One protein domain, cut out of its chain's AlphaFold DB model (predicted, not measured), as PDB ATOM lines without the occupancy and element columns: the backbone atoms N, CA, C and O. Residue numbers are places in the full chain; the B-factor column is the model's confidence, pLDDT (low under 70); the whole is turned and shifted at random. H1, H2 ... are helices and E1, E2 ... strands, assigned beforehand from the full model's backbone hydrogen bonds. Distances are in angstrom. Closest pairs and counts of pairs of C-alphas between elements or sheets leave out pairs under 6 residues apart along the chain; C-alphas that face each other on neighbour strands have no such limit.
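This is residues 1 to 76 of the 183 residues of the protein "ACPS domain-containing protein" of Enterocloster bolteae (UniProt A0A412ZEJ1). A sheet of three antiparallel strands has one long helix, H1, packed over one of its faces, while no named helix covers the other face. Between H1 and E2 a long link, residues 36 to 57, holds no named element and makes a loop that reaches past the E2 edge of the sheet. The printed part has 76 residues, with one named helix and three named strands in the order E1, H1, E2, E3 along the chain; the sheet's order is E1, E3, E2, and the class is mixed, helices and strands. The whole is compact, with a radius of gyration of the C-alphas of 12.7 A and spans of 38 by 28 by 18 A.

E1, residues 2 to 6, is an edge strand, and its neighbour is the inner strand E3, residues 67 to 73. These two are antiparallel at 166 degrees between their directions, with N 3 and O 70 within hydrogen-bond range at 2.8 A. H1, residues 12 to 35, is on the sheet at a height over the sheet of 7.6 A, over E1, E3 and the other edge strand E2, residues 58 to 64. On the local plane H1 and E3 stand at 29 degrees, only just along the strands. The closest C-alphas of H1 and E3 are those of Leu 26 and Cys 70, 6.0 A apart; those of H1 and E2 are Gly 23 and Ile 61, 6.2 A apart. In H1 every O i to N i+4 pair is within hydrogen-bond range. E2 and E3 form a hairpin, antiparallel at 169 degrees, with N 58 and O 73 2.8 A apart and N 69 and O 62 2.8 A apart, both within hydrogen-bond range. E1, H1 and E2 make a split strand-helix-strand unit, two strands that run the same way with E3 between them in the sheet, and its crossover is right-handed. The two layers are the sheet and H1 on one face of it.

E1 begins at C-alpha 2, (-0.718, 25.738, 32.371), and measures 13.6 A from first to last C-alpha. H1 runs 33.8 A, from C-alpha 12 at (-13.565, 29.686, 10.878) to C-alpha 35. E2 measures 20.9 A. E3 measures 20.3 A and ends at C-alpha 73, (8.166, 25.307, 31.774).

The two C-alphas farthest apart are those of Gly 10 and Glu 55, at 37.7 A. The links from E1 to H1 and from E2 to E3 are tight, and that from H1 to E2 is long, with 22 residues. In it residues 41 to 42 pair with residues 50 to 51, antiparallel. The printed part has no cut. Its mean pLDDT is 94.1, and no printed residue is under 70.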
ATOM      1  N   MET A   1       3.848  25.620  34.266       96.31
ATOM      2  CA  MET A   1       2.473  26.102  34.527       96.31
ATOM      3  C   MET A   1       1.598  25.985  33.284       96.31
ATOM      4  O   MET A   1       2.138  25.936  32.185       96.31
ATOM      5  N   ILE A   2       0.271  25.896  33.455       98.06
ATOM      6  CA  ILE A   2      -0.718  25.738  32.371       98.06
ATOM      7  C   ILE A   2      -1.775  26.843  32.502       98.06
ATOM      8  O   ILE A   2      -2.360  27.007  33.571       98.06
ATOM      9  N   TYR A   3      -2.042  27.564  31.416       98.25
ATOM     10  CA  TYR A   3      -3.050  28.620  31.313       98.25
ATOM     11  C   TYR A   3      -4.044  28.298  30.208       98.25
ATOM     12  O   TYR A   3      -3.702  27.667  29.207       98.25
ATOM     13  N   LEU A   4      -5.280  28.753  30.385       97.81
ATOM     14  CA  LEU A   4      -6.382  28.459  29.483       97.81
ATOM     15  C   LEU A   4      -7.275  29.683  29.294       97.81
ATOM     16  O   LEU A   4      -7.479  30.461  30.225       97.81
ATOM     17  N   ALA A   5      -7.808  29.831  28.086       97.19
ATOM     18  CA  ALA A   5      -8.805  30.834  27.741       97.19
ATOM     19  C   ALA A   5      -9.876  30.190  26.858       97.19
ATOM     20  O   ALA A   5      -9.576  29.660  25.785       97.19
ATOM     21  N   SER A   6     -11.127  30.236  27.308       95.25
ATOM     22  CA  SER A   6     -12.283  29.867  26.491       95.25
ATOM     23  C   SER A   6     -12.785  31.067  25.696       95.25
ATOM     24  O   SER A   6     -12.694  32.204  26.156       95.25
ATOM     25  N   TYR A   7     -13.372  30.815  24.532       94.25
ATOM     26  CA  TYR A   7     -14.005  31.853  23.726       94.25
ATOM     27  C   TYR A   7     -15.243  31.313  23.009       94.25
ATOM     28  O   TYR A   7     -15.328  30.125  22.705       94.25
ATOM     29  N   GLU A   8     -16.197  32.192  22.708       92.12
ATOM     30  CA  GLU A   8     -17.358  31.826  21.896       92.12
ATOM     31  C   GLU A   8     -16.962  31.717  20.417       92.12
ATOM     32  O   GLU A   8     -16.448  32.696  19.851       92.12
ATOM     33  N   PRO A   9     -17.167  30.552  19.775       89.25
ATOM     34  CA  PRO A   9     -16.846  30.389  18.367       89.25
ATOM     35  C   PRO A   9     -17.835  31.136  17.470       89.25
ATOM     36  O   PRO A   9     -19.043  30.972  17.605       89.25
ATOM     37  N   GLY A  10     -17.311  31.868  16.491       83.50
ATOM     38  CA  GLY A  10     -18.082  32.449  15.390       83.50
ATOM     39  C   GLY A  10     -17.823  31.677  14.094       83.50
ATOM     40  O   GLY A  10     -18.178  30.502  13.972       83.50
ATOM     41  N   GLY A  11     -17.141  32.318  13.137       78.81
ATOM     42  CA  GLY A  11     -16.700  31.731  11.859       78.81
ATOM     43  C   GLY A  11     -15.258  31.197  11.873       78.81
ATOM     44  O   GLY A  11     -14.473  31.537  12.746       78.81
ATOM     45  N   SER A  12     -14.875  30.369  10.893       77.56
ATOM     46  CA  SER A  12     -13.565  29.686  10.878       77.56
ATOM     47  C   SER A  12     -12.357  30.632  10.832       77.56
ATOM     48  O   SER A  12     -11.415  30.432  11.593       77.56
ATOM     49  N   LEU A  13     -12.384  31.662   9.977       75.56
ATOM     50  CA  LEU A  13     -11.318  32.672   9.902       75.56
ATOM     51  C   LEU A  13     -11.232  33.484  11.198       75.56
ATOM     52  O   LEU A  13     -10.160  33.603  11.780       75.56
ATOM     53  N   TYR A  14     -12.387  33.937  11.687       79.19
ATOM     54  CA  TYR A  14     -12.510  34.653  12.953       79.19
ATOM     55  C   TYR A  14     -11.963  33.846  14.137       79.19
ATOM     56  O   TYR A  14     -11.246  34.371  14.984       79.19
ATOM     57  N   ASN A  15     -12.260  32.545  14.174       86.88
ATOM     58  CA  ASN A  15     -11.769  31.655  15.216       86.88
ATOM     59  C   ASN A  15     -10.244  31.523  15.156       86.88
ATOM     60  O   ASN A  15      -9.616  31.640  16.197       86.88
ATOM     61  N   ARG A  16      -9.637  31.362  13.969       87.19
ATOM     62  CA  ARG A  16      -8.171  31.246  13.842       87.19
ATOM     63  C   ARG A  16      -7.436  32.495  14.315       87.19
ATOM     64  O   ARG A  16      -6.448  32.388  15.035       87.19
ATOM     65  N   GLU A  17      -7.913  33.673  13.921       90.25
ATOM     66  CA  GLU A  17      -7.323  34.942  14.359       90.25
ATOM     67  C   GLU A  17      -7.445  35.105  15.878       90.25
ATOM     68  O   GLU A  17      -6.465  35.392  16.568       90.25
ATOM     69  N   ARG A  18      -8.630  34.823  16.425       92.44
ATOM     70  CA  ARG A  18      -8.886  34.872  17.866       92.44
ATOM     71  C   ARG A  18      -8.040  33.858  18.644       92.44
ATOM     72  O   ARG A  18      -7.486  34.216  19.678       92.44
ATOM     73  N   GLU A  19      -7.903  32.628  18.154       95.44
ATOM     74  CA  GLU A  19      -7.036  31.590  18.733       95.44
ATOM     75  C   GLU A  19      -5.573  32.038  18.766       95.44
ATOM     76  O   GLU A  19      -4.905  31.876  19.788       95.44
ATOM     77  N   HIS A  20      -5.091  32.659  17.685       93.25
ATOM     78  CA  HIS A  20      -3.731  33.184  17.606       93.25
ATOM     79  C   HIS A  20      -3.492  34.313  18.619       93.25
ATOM     80  O   HIS A  20      -2.511  34.278  19.366       93.25
ATOM     81  N   ILE A  21      -4.406  35.287  18.691       95.81
ATOM     82  CA  ILE A  21      -4.330  36.406  19.642       95.81
ATOM     83  C   ILE A  21      -4.365  35.890  21.082       95.81
ATOM     84  O   ILE A  21      -3.500  36.241  21.882       95.81
ATOM     85  N   LEU A  22      -5.325  35.025  21.417       97.69
ATOM     86  CA  LEU A  22      -5.447  34.454  22.760       97.69
ATOM     87  C   LEU A  22      -4.227  33.609  23.131       97.69
ATOM     88  O   LEU A  22      -3.762  33.695  24.264       97.69
ATOM     89  N   GLY A  23      -3.671  32.849  22.187       97.75
ATOM     90  CA  GLY A  23      -2.440  32.091  22.393       97.75
ATOM     91  C   GLY A  23      -1.271  32.992  22.786       97.75
ATOM     92  O   GLY A  23      -0.612  32.736  23.795       97.75
ATOM     93  N   ARG A  24      -1.051  34.087  22.045       97.38
ATOM     94  CA  ARG A  24      -0.004  35.075  22.359       97.38
ATOM     95  C   ARG A  24      -0.254  35.786  23.690       97.38
ATOM     96  O   ARG A  24       0.684  35.981  24.457       97.38
ATOM     97  N   SER A  25      -1.502  36.138  23.989       98.12
ATOM     98  CA  SER A  25      -1.873  36.774  25.258       98.12
ATOM     99  C   SER A  25      -1.638  35.855  26.456       98.12
ATOM    100  O   SER A  25      -1.060  36.291  27.448       98.12
ATOM    101  N   LEU A  26      -2.026  34.577  26.360       98.38
ATOM    102  CA  LEU A  26      -1.766  33.583  27.404       98.38
ATOM    103  C   LEU A  26      -0.269  33.341  27.598       98.38
ATOM    104  O   LEU A  26       0.174  33.240  28.739       98.38
ATOM    105  N   LEU A  27       0.503  33.284  26.510       98.56
ATOM    106  CA  LEU A  27       1.956  33.160  26.586       98.56
ATOM    107  C   LEU A  27       2.575  34.352  27.315       98.56
ATOM    108  O   LEU A  27       3.293  34.157  28.288       98.56
ATOM    109  N   ASN A  28       2.261  35.580  26.899       98.38
ATOM    110  CA  ASN A  28       2.795  36.784  27.537       98.38
ATOM    111  C   ASN A  28       2.408  36.864  29.014       98.38
ATOM    112  O   ASN A  28       3.253  37.167  29.853       98.38
ATOM    113  N   PHE A  29       1.152  36.550  29.343       98.56
ATOM    114  CA  PHE A  29       0.693  36.482  30.726       98.56
ATOM    115  C   PHE A  29       1.471  35.436  31.531       98.56
ATOM    116  O   PHE A  29       1.939  35.736  32.627       98.56
ATOM    117  N   GLY A  30       1.639  34.229  30.986       98.25
ATOM    118  CA  GLY A  30       2.382  33.152  31.632       98.25
ATOM    119  C   GLY A  30       3.851  33.500  31.852       98.25
ATOM    120  O   GLY A  30       4.353  33.355  32.959       98.25
ATOM    121  N   LEU A  31       4.533  34.030  30.836       98.38
ATOM    122  CA  LEU A  31       5.938  34.432  30.944       98.38
ATOM    123  C   LEU A  31       6.131  35.547  31.974       98.38
ATOM    124  O   LEU A  31       6.995  35.447  32.842       98.38
ATOM    125  N   MET A  32       5.269  36.563  31.938       98.19
ATOM    126  CA  MET A  32       5.284  37.647  32.915       98.19
ATOM    127  C   MET A  32       5.051  37.114  34.337       98.19
ATOM    128  O   MET A  32       5.771  37.477  35.264       98.19
ATOM    129  N   LYS A  33       4.083  36.212  34.520       98.19
ATOM    130  CA  LYS A  33       3.742  35.656  35.832       98.19
ATOM    131  C   LYS A  33       4.839  34.765  36.421       98.19
ATOM    132  O   LYS A  33       5.107  34.869  37.611       98.19
ATOM    133  N   GLU A  34       5.443  33.896  35.617       97.56
ATOM    134  CA  GLU A  34       6.403  32.895  36.110       97.56
ATOM    135  C   GLU A  34       7.852  33.396  36.105       97.56
ATOM    136  O   GLU A  34       8.658  32.919  36.898       97.56
ATOM    137  N   TYR A  35       8.191  34.357  35.238       96.75
ATOM    138  CA  TYR A  35       9.579  34.784  35.022       96.75
ATOM    139  C   TYR A  35       9.815  36.294  35.129       96.75
ATOM    140  O   TYR A  35      10.950  36.741  34.973       96.75
ATOM    141  N   GLY A  36       8.789  37.112  35.372       97.88
ATOM    142  CA  GLY A  36       8.998  38.551  35.563       97.88
ATOM    143  C   GLY A  36       9.265  39.339  34.268       97.88
ATOM    144  O   GLY A  36       9.559  40.530  34.340       97.88
ATOM    145  N   ARG A  37       9.168  38.712  33.087       97.38
ATOM    146  CA  ARG A  37       9.401  39.345  31.775       97.38
ATOM    147  C   ARG A  37       8.791  38.532  30.634       97.38
ATOM    148  O   ARG A  37       8.412  37.380  30.818       97.38
ATOM    149  N   THR A  38       8.738  39.122  29.444       97.88
ATOM    150  CA  THR A  38       8.401  38.434  28.190       97.88
ATOM    151  C   THR A  38       9.614  38.380  27.259       97.88
ATOM    152  O   THR A  38      10.635  39.028  27.497       97.88
ATOM    153  N   TRP A  39       9.502  37.581  26.200       97.69
ATOM    154  CA  TRP A  39      10.506  37.457  25.148       97.69
ATOM    155  C   TRP A  39       9.835  37.497  23.779       97.69
ATOM    156  O   TRP A  39       8.633  37.253  23.648       97.69
ATOM    157  N   GLU A  40      10.627  37.800  22.757       97.06
ATOM    158  CA  GLU A  40      10.192  37.692  21.371       97.06
ATOM    159  C   GLU A  40      10.043  36.215  20.983       97.06
ATOM    160  O   GLU A  40      10.892  35.387  21.313       97.06
ATOM    161  N   VAL A  41       8.948  35.883  20.296       96.69
ATOM    162  CA  VAL A  41       8.724  34.539  19.756       96.69
ATOM    163  C   VAL A  41       9.324  34.465  18.361       96.69
ATOM    164  O   VAL A  41       8.929  35.235  17.486       96.69
ATOM    165  N   GLU A  42      10.198  33.491  18.140       94.81
ATOM    166  CA  GLU A  42      10.765  33.156  16.838       94.81
ATOM    167  C   GLU A  42      10.293  31.771  16.383       94.81
ATOM    168  O   GLU A  42      10.115  30.849  17.186       94.81
ATOM    169  N   GLN A  43      10.040  31.617  15.085       91.31
ATOM    170  CA  GLN A  43       9.628  30.345  14.502       91.31
ATOM    171  C   GLN A  43      10.089  30.263  13.048       91.31
ATOM    172  O   GLN A  43       9.675  31.066  12.212       91.31
ATOM    173  N   GLU A  44      10.879  29.244  12.728       87.56
ATOM    174  CA  GLU A  44      11.148  28.862  11.341       87.56
ATOM    175  C   GLU A  44       9.978  28.047  10.781       87.56
ATOM    176  O   GLU A  44       9.300  27.321  11.519       87.56
ATOM    177  N   ALA A  45       9.744  28.130   9.470       83.19
ATOM    178  CA  ALA A  45       8.653  27.416   8.817       83.19
ATOM    179  C   ALA A  45       8.708  25.904   9.114       83.19
ATOM    180  O   ALA A  45       9.685  25.229   8.804       83.19
ATOM    181  N   GLY A  46       7.642  25.374   9.720       78.75
ATOM    182  CA  GLY A  46       7.534  23.953  10.072       78.75
ATOM    183  C   GLY A  46       8.220  23.543  11.381       78.75
ATOM    184  O   GLY A  46       8.123  22.380  11.761       78.75
ATOM    185  N   SER A  47       8.862  24.469  12.096       85.25
ATOM    186  CA  SER A  47       9.492  24.206  13.396       85.25
ATOM    187  C   SER A  47       8.580  24.559  14.577       85.25
ATOM    188  O   SER A  47       7.588  25.285  14.439       85.25
ATOM    189  N   LYS A  48       8.917  24.055  15.770       90.00
ATOM    190  CA  LYS A  48       8.297  24.483  17.030       90.00
ATOM    191  C   LYS A  48       8.721  25.936  17.336       90.00
ATOM    192  O   LYS A  48       9.923  26.199  17.321       90.00
ATOM    193  N   PRO A  49       7.784  26.858  17.639       93.50
ATOM    194  CA  PRO A  49       8.126  28.206  18.096       93.50
ATOM    195  C   PRO A  49       9.005  28.188  19.351       93.50
ATOM    196  O   PRO A  49       8.797  27.350  20.232       93.50
ATOM    197  N   ARG A  50       9.939  29.136  19.453       95.00
ATOM    198  CA  ARG A  50      10.858  29.309  20.587       95.00
ATOM    199  C   ARG A  50      10.919  30.768  21.032       95.00
ATOM    200  O   ARG A  50      10.428  31.659  20.344       95.00
ATOM    201  N   LEU A  51      11.456  30.999  22.226       96.75
ATOM    202  CA  LEU A  51      11.656  32.336  22.782       96.75
ATOM    203  C   LEU A  51      13.096  32.776  22.532       96.75
ATOM    204  O   LEU A  51      14.038  32.165  23.040       96.75
ATOM    205  N   ARG A  52      13.265  33.859  21.777       96.56
ATOM    206  CA  ARG A  52      14.580  34.384  21.421       96.56
ATOM    207  C   ARG A  52      15.317  34.865  22.673       96.56
ATOM    208  O   ARG A  52      14.851  35.773  23.364       96.56
ATOM    209  N   GLY A  53      16.472  34.266  22.963       94.31
ATOM    210  CA  GLY A  53      17.299  34.613  24.126       94.31
ATOM    211  C   GLY A  53      16.699  34.213  25.483       94.31
ATOM    212  O   GLY A  53      16.980  34.871  26.487       94.31
ATOM    213  N   ALA A  54      15.843  33.187  25.523       94.31
ATOM    214  CA  ALA A  54      15.299  32.607  26.757       94.31
ATOM    215  C   ALA A  54      15.744  31.145  26.923       94.31
ATOM    216  O   ALA A  54      14.926  30.225  26.931       94.31
ATOM    217  N   GLU A  55      17.055  30.920  27.020       90.12
ATOM    218  CA  GLU A  55      17.596  29.575  27.232       90.12
ATOM    219  C   GLU A  55      16.977  28.919  28.473       90.12
ATOM    220  O   GLU A  55      16.827  29.540  29.527       90.12
ATOM    221  N   GLY A  56      16.564  27.662  28.318       91.06
ATOM    222  CA  GLY A  56      15.900  26.903  29.371       91.06
ATOM    223  C   GLY A  56      14.434  27.269  29.617       91.06
ATOM    224  O   GLY A  56      13.823  26.625  30.462       91.06
ATOM    225  N   VAL A  57      13.836  28.238  28.909       96.38
ATOM    226  CA  VAL A  57      12.397  28.550  29.009       96.38
ATOM    227  C   VAL A  57      11.659  28.046  27.775       96.38
ATOM    228  O   VAL A  57      11.807  28.553  26.665       96.38
ATOM    229  N   GLU A  58      10.794  27.067  27.989       96.94
ATOM    230  CA  GLU A  58      10.007  26.414  26.953       96.94
ATOM    231  C   GLU A  58       8.532  26.778  27.078       96.94
ATOM    232  O   GLU A  58       7.988  26.941  28.175       96.94
ATOM    233  N   PHE A  59       7.852  26.833  25.936       98.00
ATOM    234  CA  PHE A  59       6.404  26.964  25.899       98.00
ATOM    235  C   PHE A  59       5.781  26.074  24.829       98.00
ATOM    236  O   PHE A  59       6.422  25.622  23.876       98.00
ATOM    237  N   ASN A  60       4.486  25.827  24.977       98.06
ATOM    238  CA  ASN A  60       3.689  25.237  23.920       98.06
ATOM    239  C   ASN A  60       2.263  25.783  23.963       98.06
ATOM    240  O   ASN A  60       1.677  25.925  25.037       98.06
ATOM    241  N   ILE A  61       1.717  26.104  22.793       97.69
ATOM    242  CA  ILE A  61       0.343  26.579  22.639       97.69
ATOM    243  C   ILE A  61      -0.420  25.532  21.841       97.69
ATOM    244  O   ILE A  61       0.049  25.061  20.805       97.69
ATOM    245  N   SER A  62      -1.619  25.205  22.305       97.56
ATOM    246  CA  SER A  62      -2.576  24.403  21.559       97.56
ATOM    247  C   SER A  62      -3.942  25.053  21.610       97.56
ATOM    248  O   SER A  62      -4.311  25.670  22.607       97.56
ATOM    249  N   HIS A  63      -4.719  24.888  20.552       97.00
ATOM    250  CA  HIS A  63      -6.084  25.372  20.508       97.00
ATOM    251  C   HIS A  63      -6.981  24.369  19.796       97.00
ATOM    252  O   HIS A  63      -6.552  23.590  18.949       97.00
ATOM    253  N   THR A  64      -8.247  24.414  20.166       95.88
ATOM    254  CA  THR A  64      -9.352  23.725  19.515       95.88
ATOM    255  C   THR A  64     -10.537  24.685  19.529       95.88
ATOM    256  O   THR A  64     -10.512  25.706  20.224       95.88
ATOM    257  N   LYS A  65     -11.592  24.391  18.768       94.81
ATOM    258  CA  LYS A  65     -12.732  25.307  18.645       94.81
ATOM    259  C   LYS A  65     -13.288  25.658  20.033       94.81
ATOM    260  O   LYS A  65     -13.841  24.794  20.704       94.81
ATOM    261  N   GLY A  66     -13.170  26.926  20.423       95.62
ATOM    262  CA  GLY A  66     -13.667  27.468  21.692       95.62
ATOM    263  C   GLY A  66     -12.705  27.408  22.884       95.62
ATOM    264  O   GLY A  66     -13.079  27.866  23.965       95.62
ATOM    265  N   LEU A  67     -11.480  26.888  22.728       97.81
ATOM    266  CA  LEU A  67     -10.503  26.799  23.818       97.81
ATOM    267  C   LEU A  67      -9.057  26.943  23.327       97.81
ATOM    268  O   LEU A  67      -8.627  26.250  22.407       97.81
ATOM    269  N   VAL A  68      -8.283  27.782  24.015       98.38
ATOM    270  CA  VAL A  68      -6.829  27.905  23.856       98.38
ATOM    271  C   VAL A  68      -6.144  27.516  25.161       98.38
ATOM    272  O   VAL A  68      -6.601  27.888  26.242       98.38
ATOM    273  N   VAL A  69      -5.047  26.774  25.055       98.44
ATOM    274  CA  VAL A  69      -4.175  26.365  26.157       98.44
ATOM    275  C   VAL A  69      -2.755  26.821  25.855       98.44
ATOM    276  O   VAL A  69      -2.260  26.632  24.745       98.44
ATOM    277  N   CYS A  70      -2.085  27.384  26.852       98.56
ATOM    278  CA  CYS A  70      -0.661  27.679  26.819       98.56
ATOM    279  C   CYS A  70       0.007  27.055  28.042       98.56
ATOM    280  O   CYS A  70      -0.449  27.255  29.167       98.56
ATOM    281  N   ALA A  71       1.084  26.310  27.833       98.50
ATOM    282  CA  ALA A  71       1.933  25.819  28.905       98.50
ATOM    283  C   ALA A  71       3.318  26.469  28.807       98.50
ATOM    284  O   ALA A  71       3.815  26.680  27.702       98.50
ATOM    285  N   VAL A  72       3.927  26.747  29.960       98.00
ATOM    286  CA  VAL A  72       5.309  27.246  30.103       98.00
ATOM    287  C   VAL A  72       6.063  26.393  31.121       98.00
ATOM    288  O   VAL A  72       5.472  25.973  32.126       98.00
ATOM    289  N   ALA A  73       7.337  26.106  30.876       96.88
ATOM    290  CA  ALA A  73       8.166  25.307  31.774       96.88
ATOM    291  C   ALA A  73       9.662  25.573  31.565       96.88
ATOM    292  O   ALA A  73      10.068  26.146  30.561       96.88
ATOM    293  N   ASP A  74      10.482  25.096  32.500       95.62
ATOM    294  CA  ASP A  74      11.944  25.189  32.463       95.62
ATOM    295  C   ASP A  74      12.630  23.974  31.793       95.62
ATOM    296  O   ASP A  74      13.718  23.545  32.182       95.62
ATOM    297  N   ARG A  75      11.916  23.316  30.876       94.81
ATOM    298  CA  ARG A  75      12.227  21.984  30.332       94.81
ATOM    299  C   ARG A  75      11.416  21.717  29.074       94.81
ATOM    300  O   ARG A  75      10.363  22.329  28.895       94.81
ATOM    301  N   ALA A  76      11.839  20.742  28.266       95.50
ATOM    302  CA  ALA A  76      11.105  20.344  27.067       95.50
ATOM    303  C   ALA A  76       9.629  20.062  27.392       95.50
ATOM    304  O   ALA A  76       9.313  19.302  28.309       95.50
TER     305      ALA A  76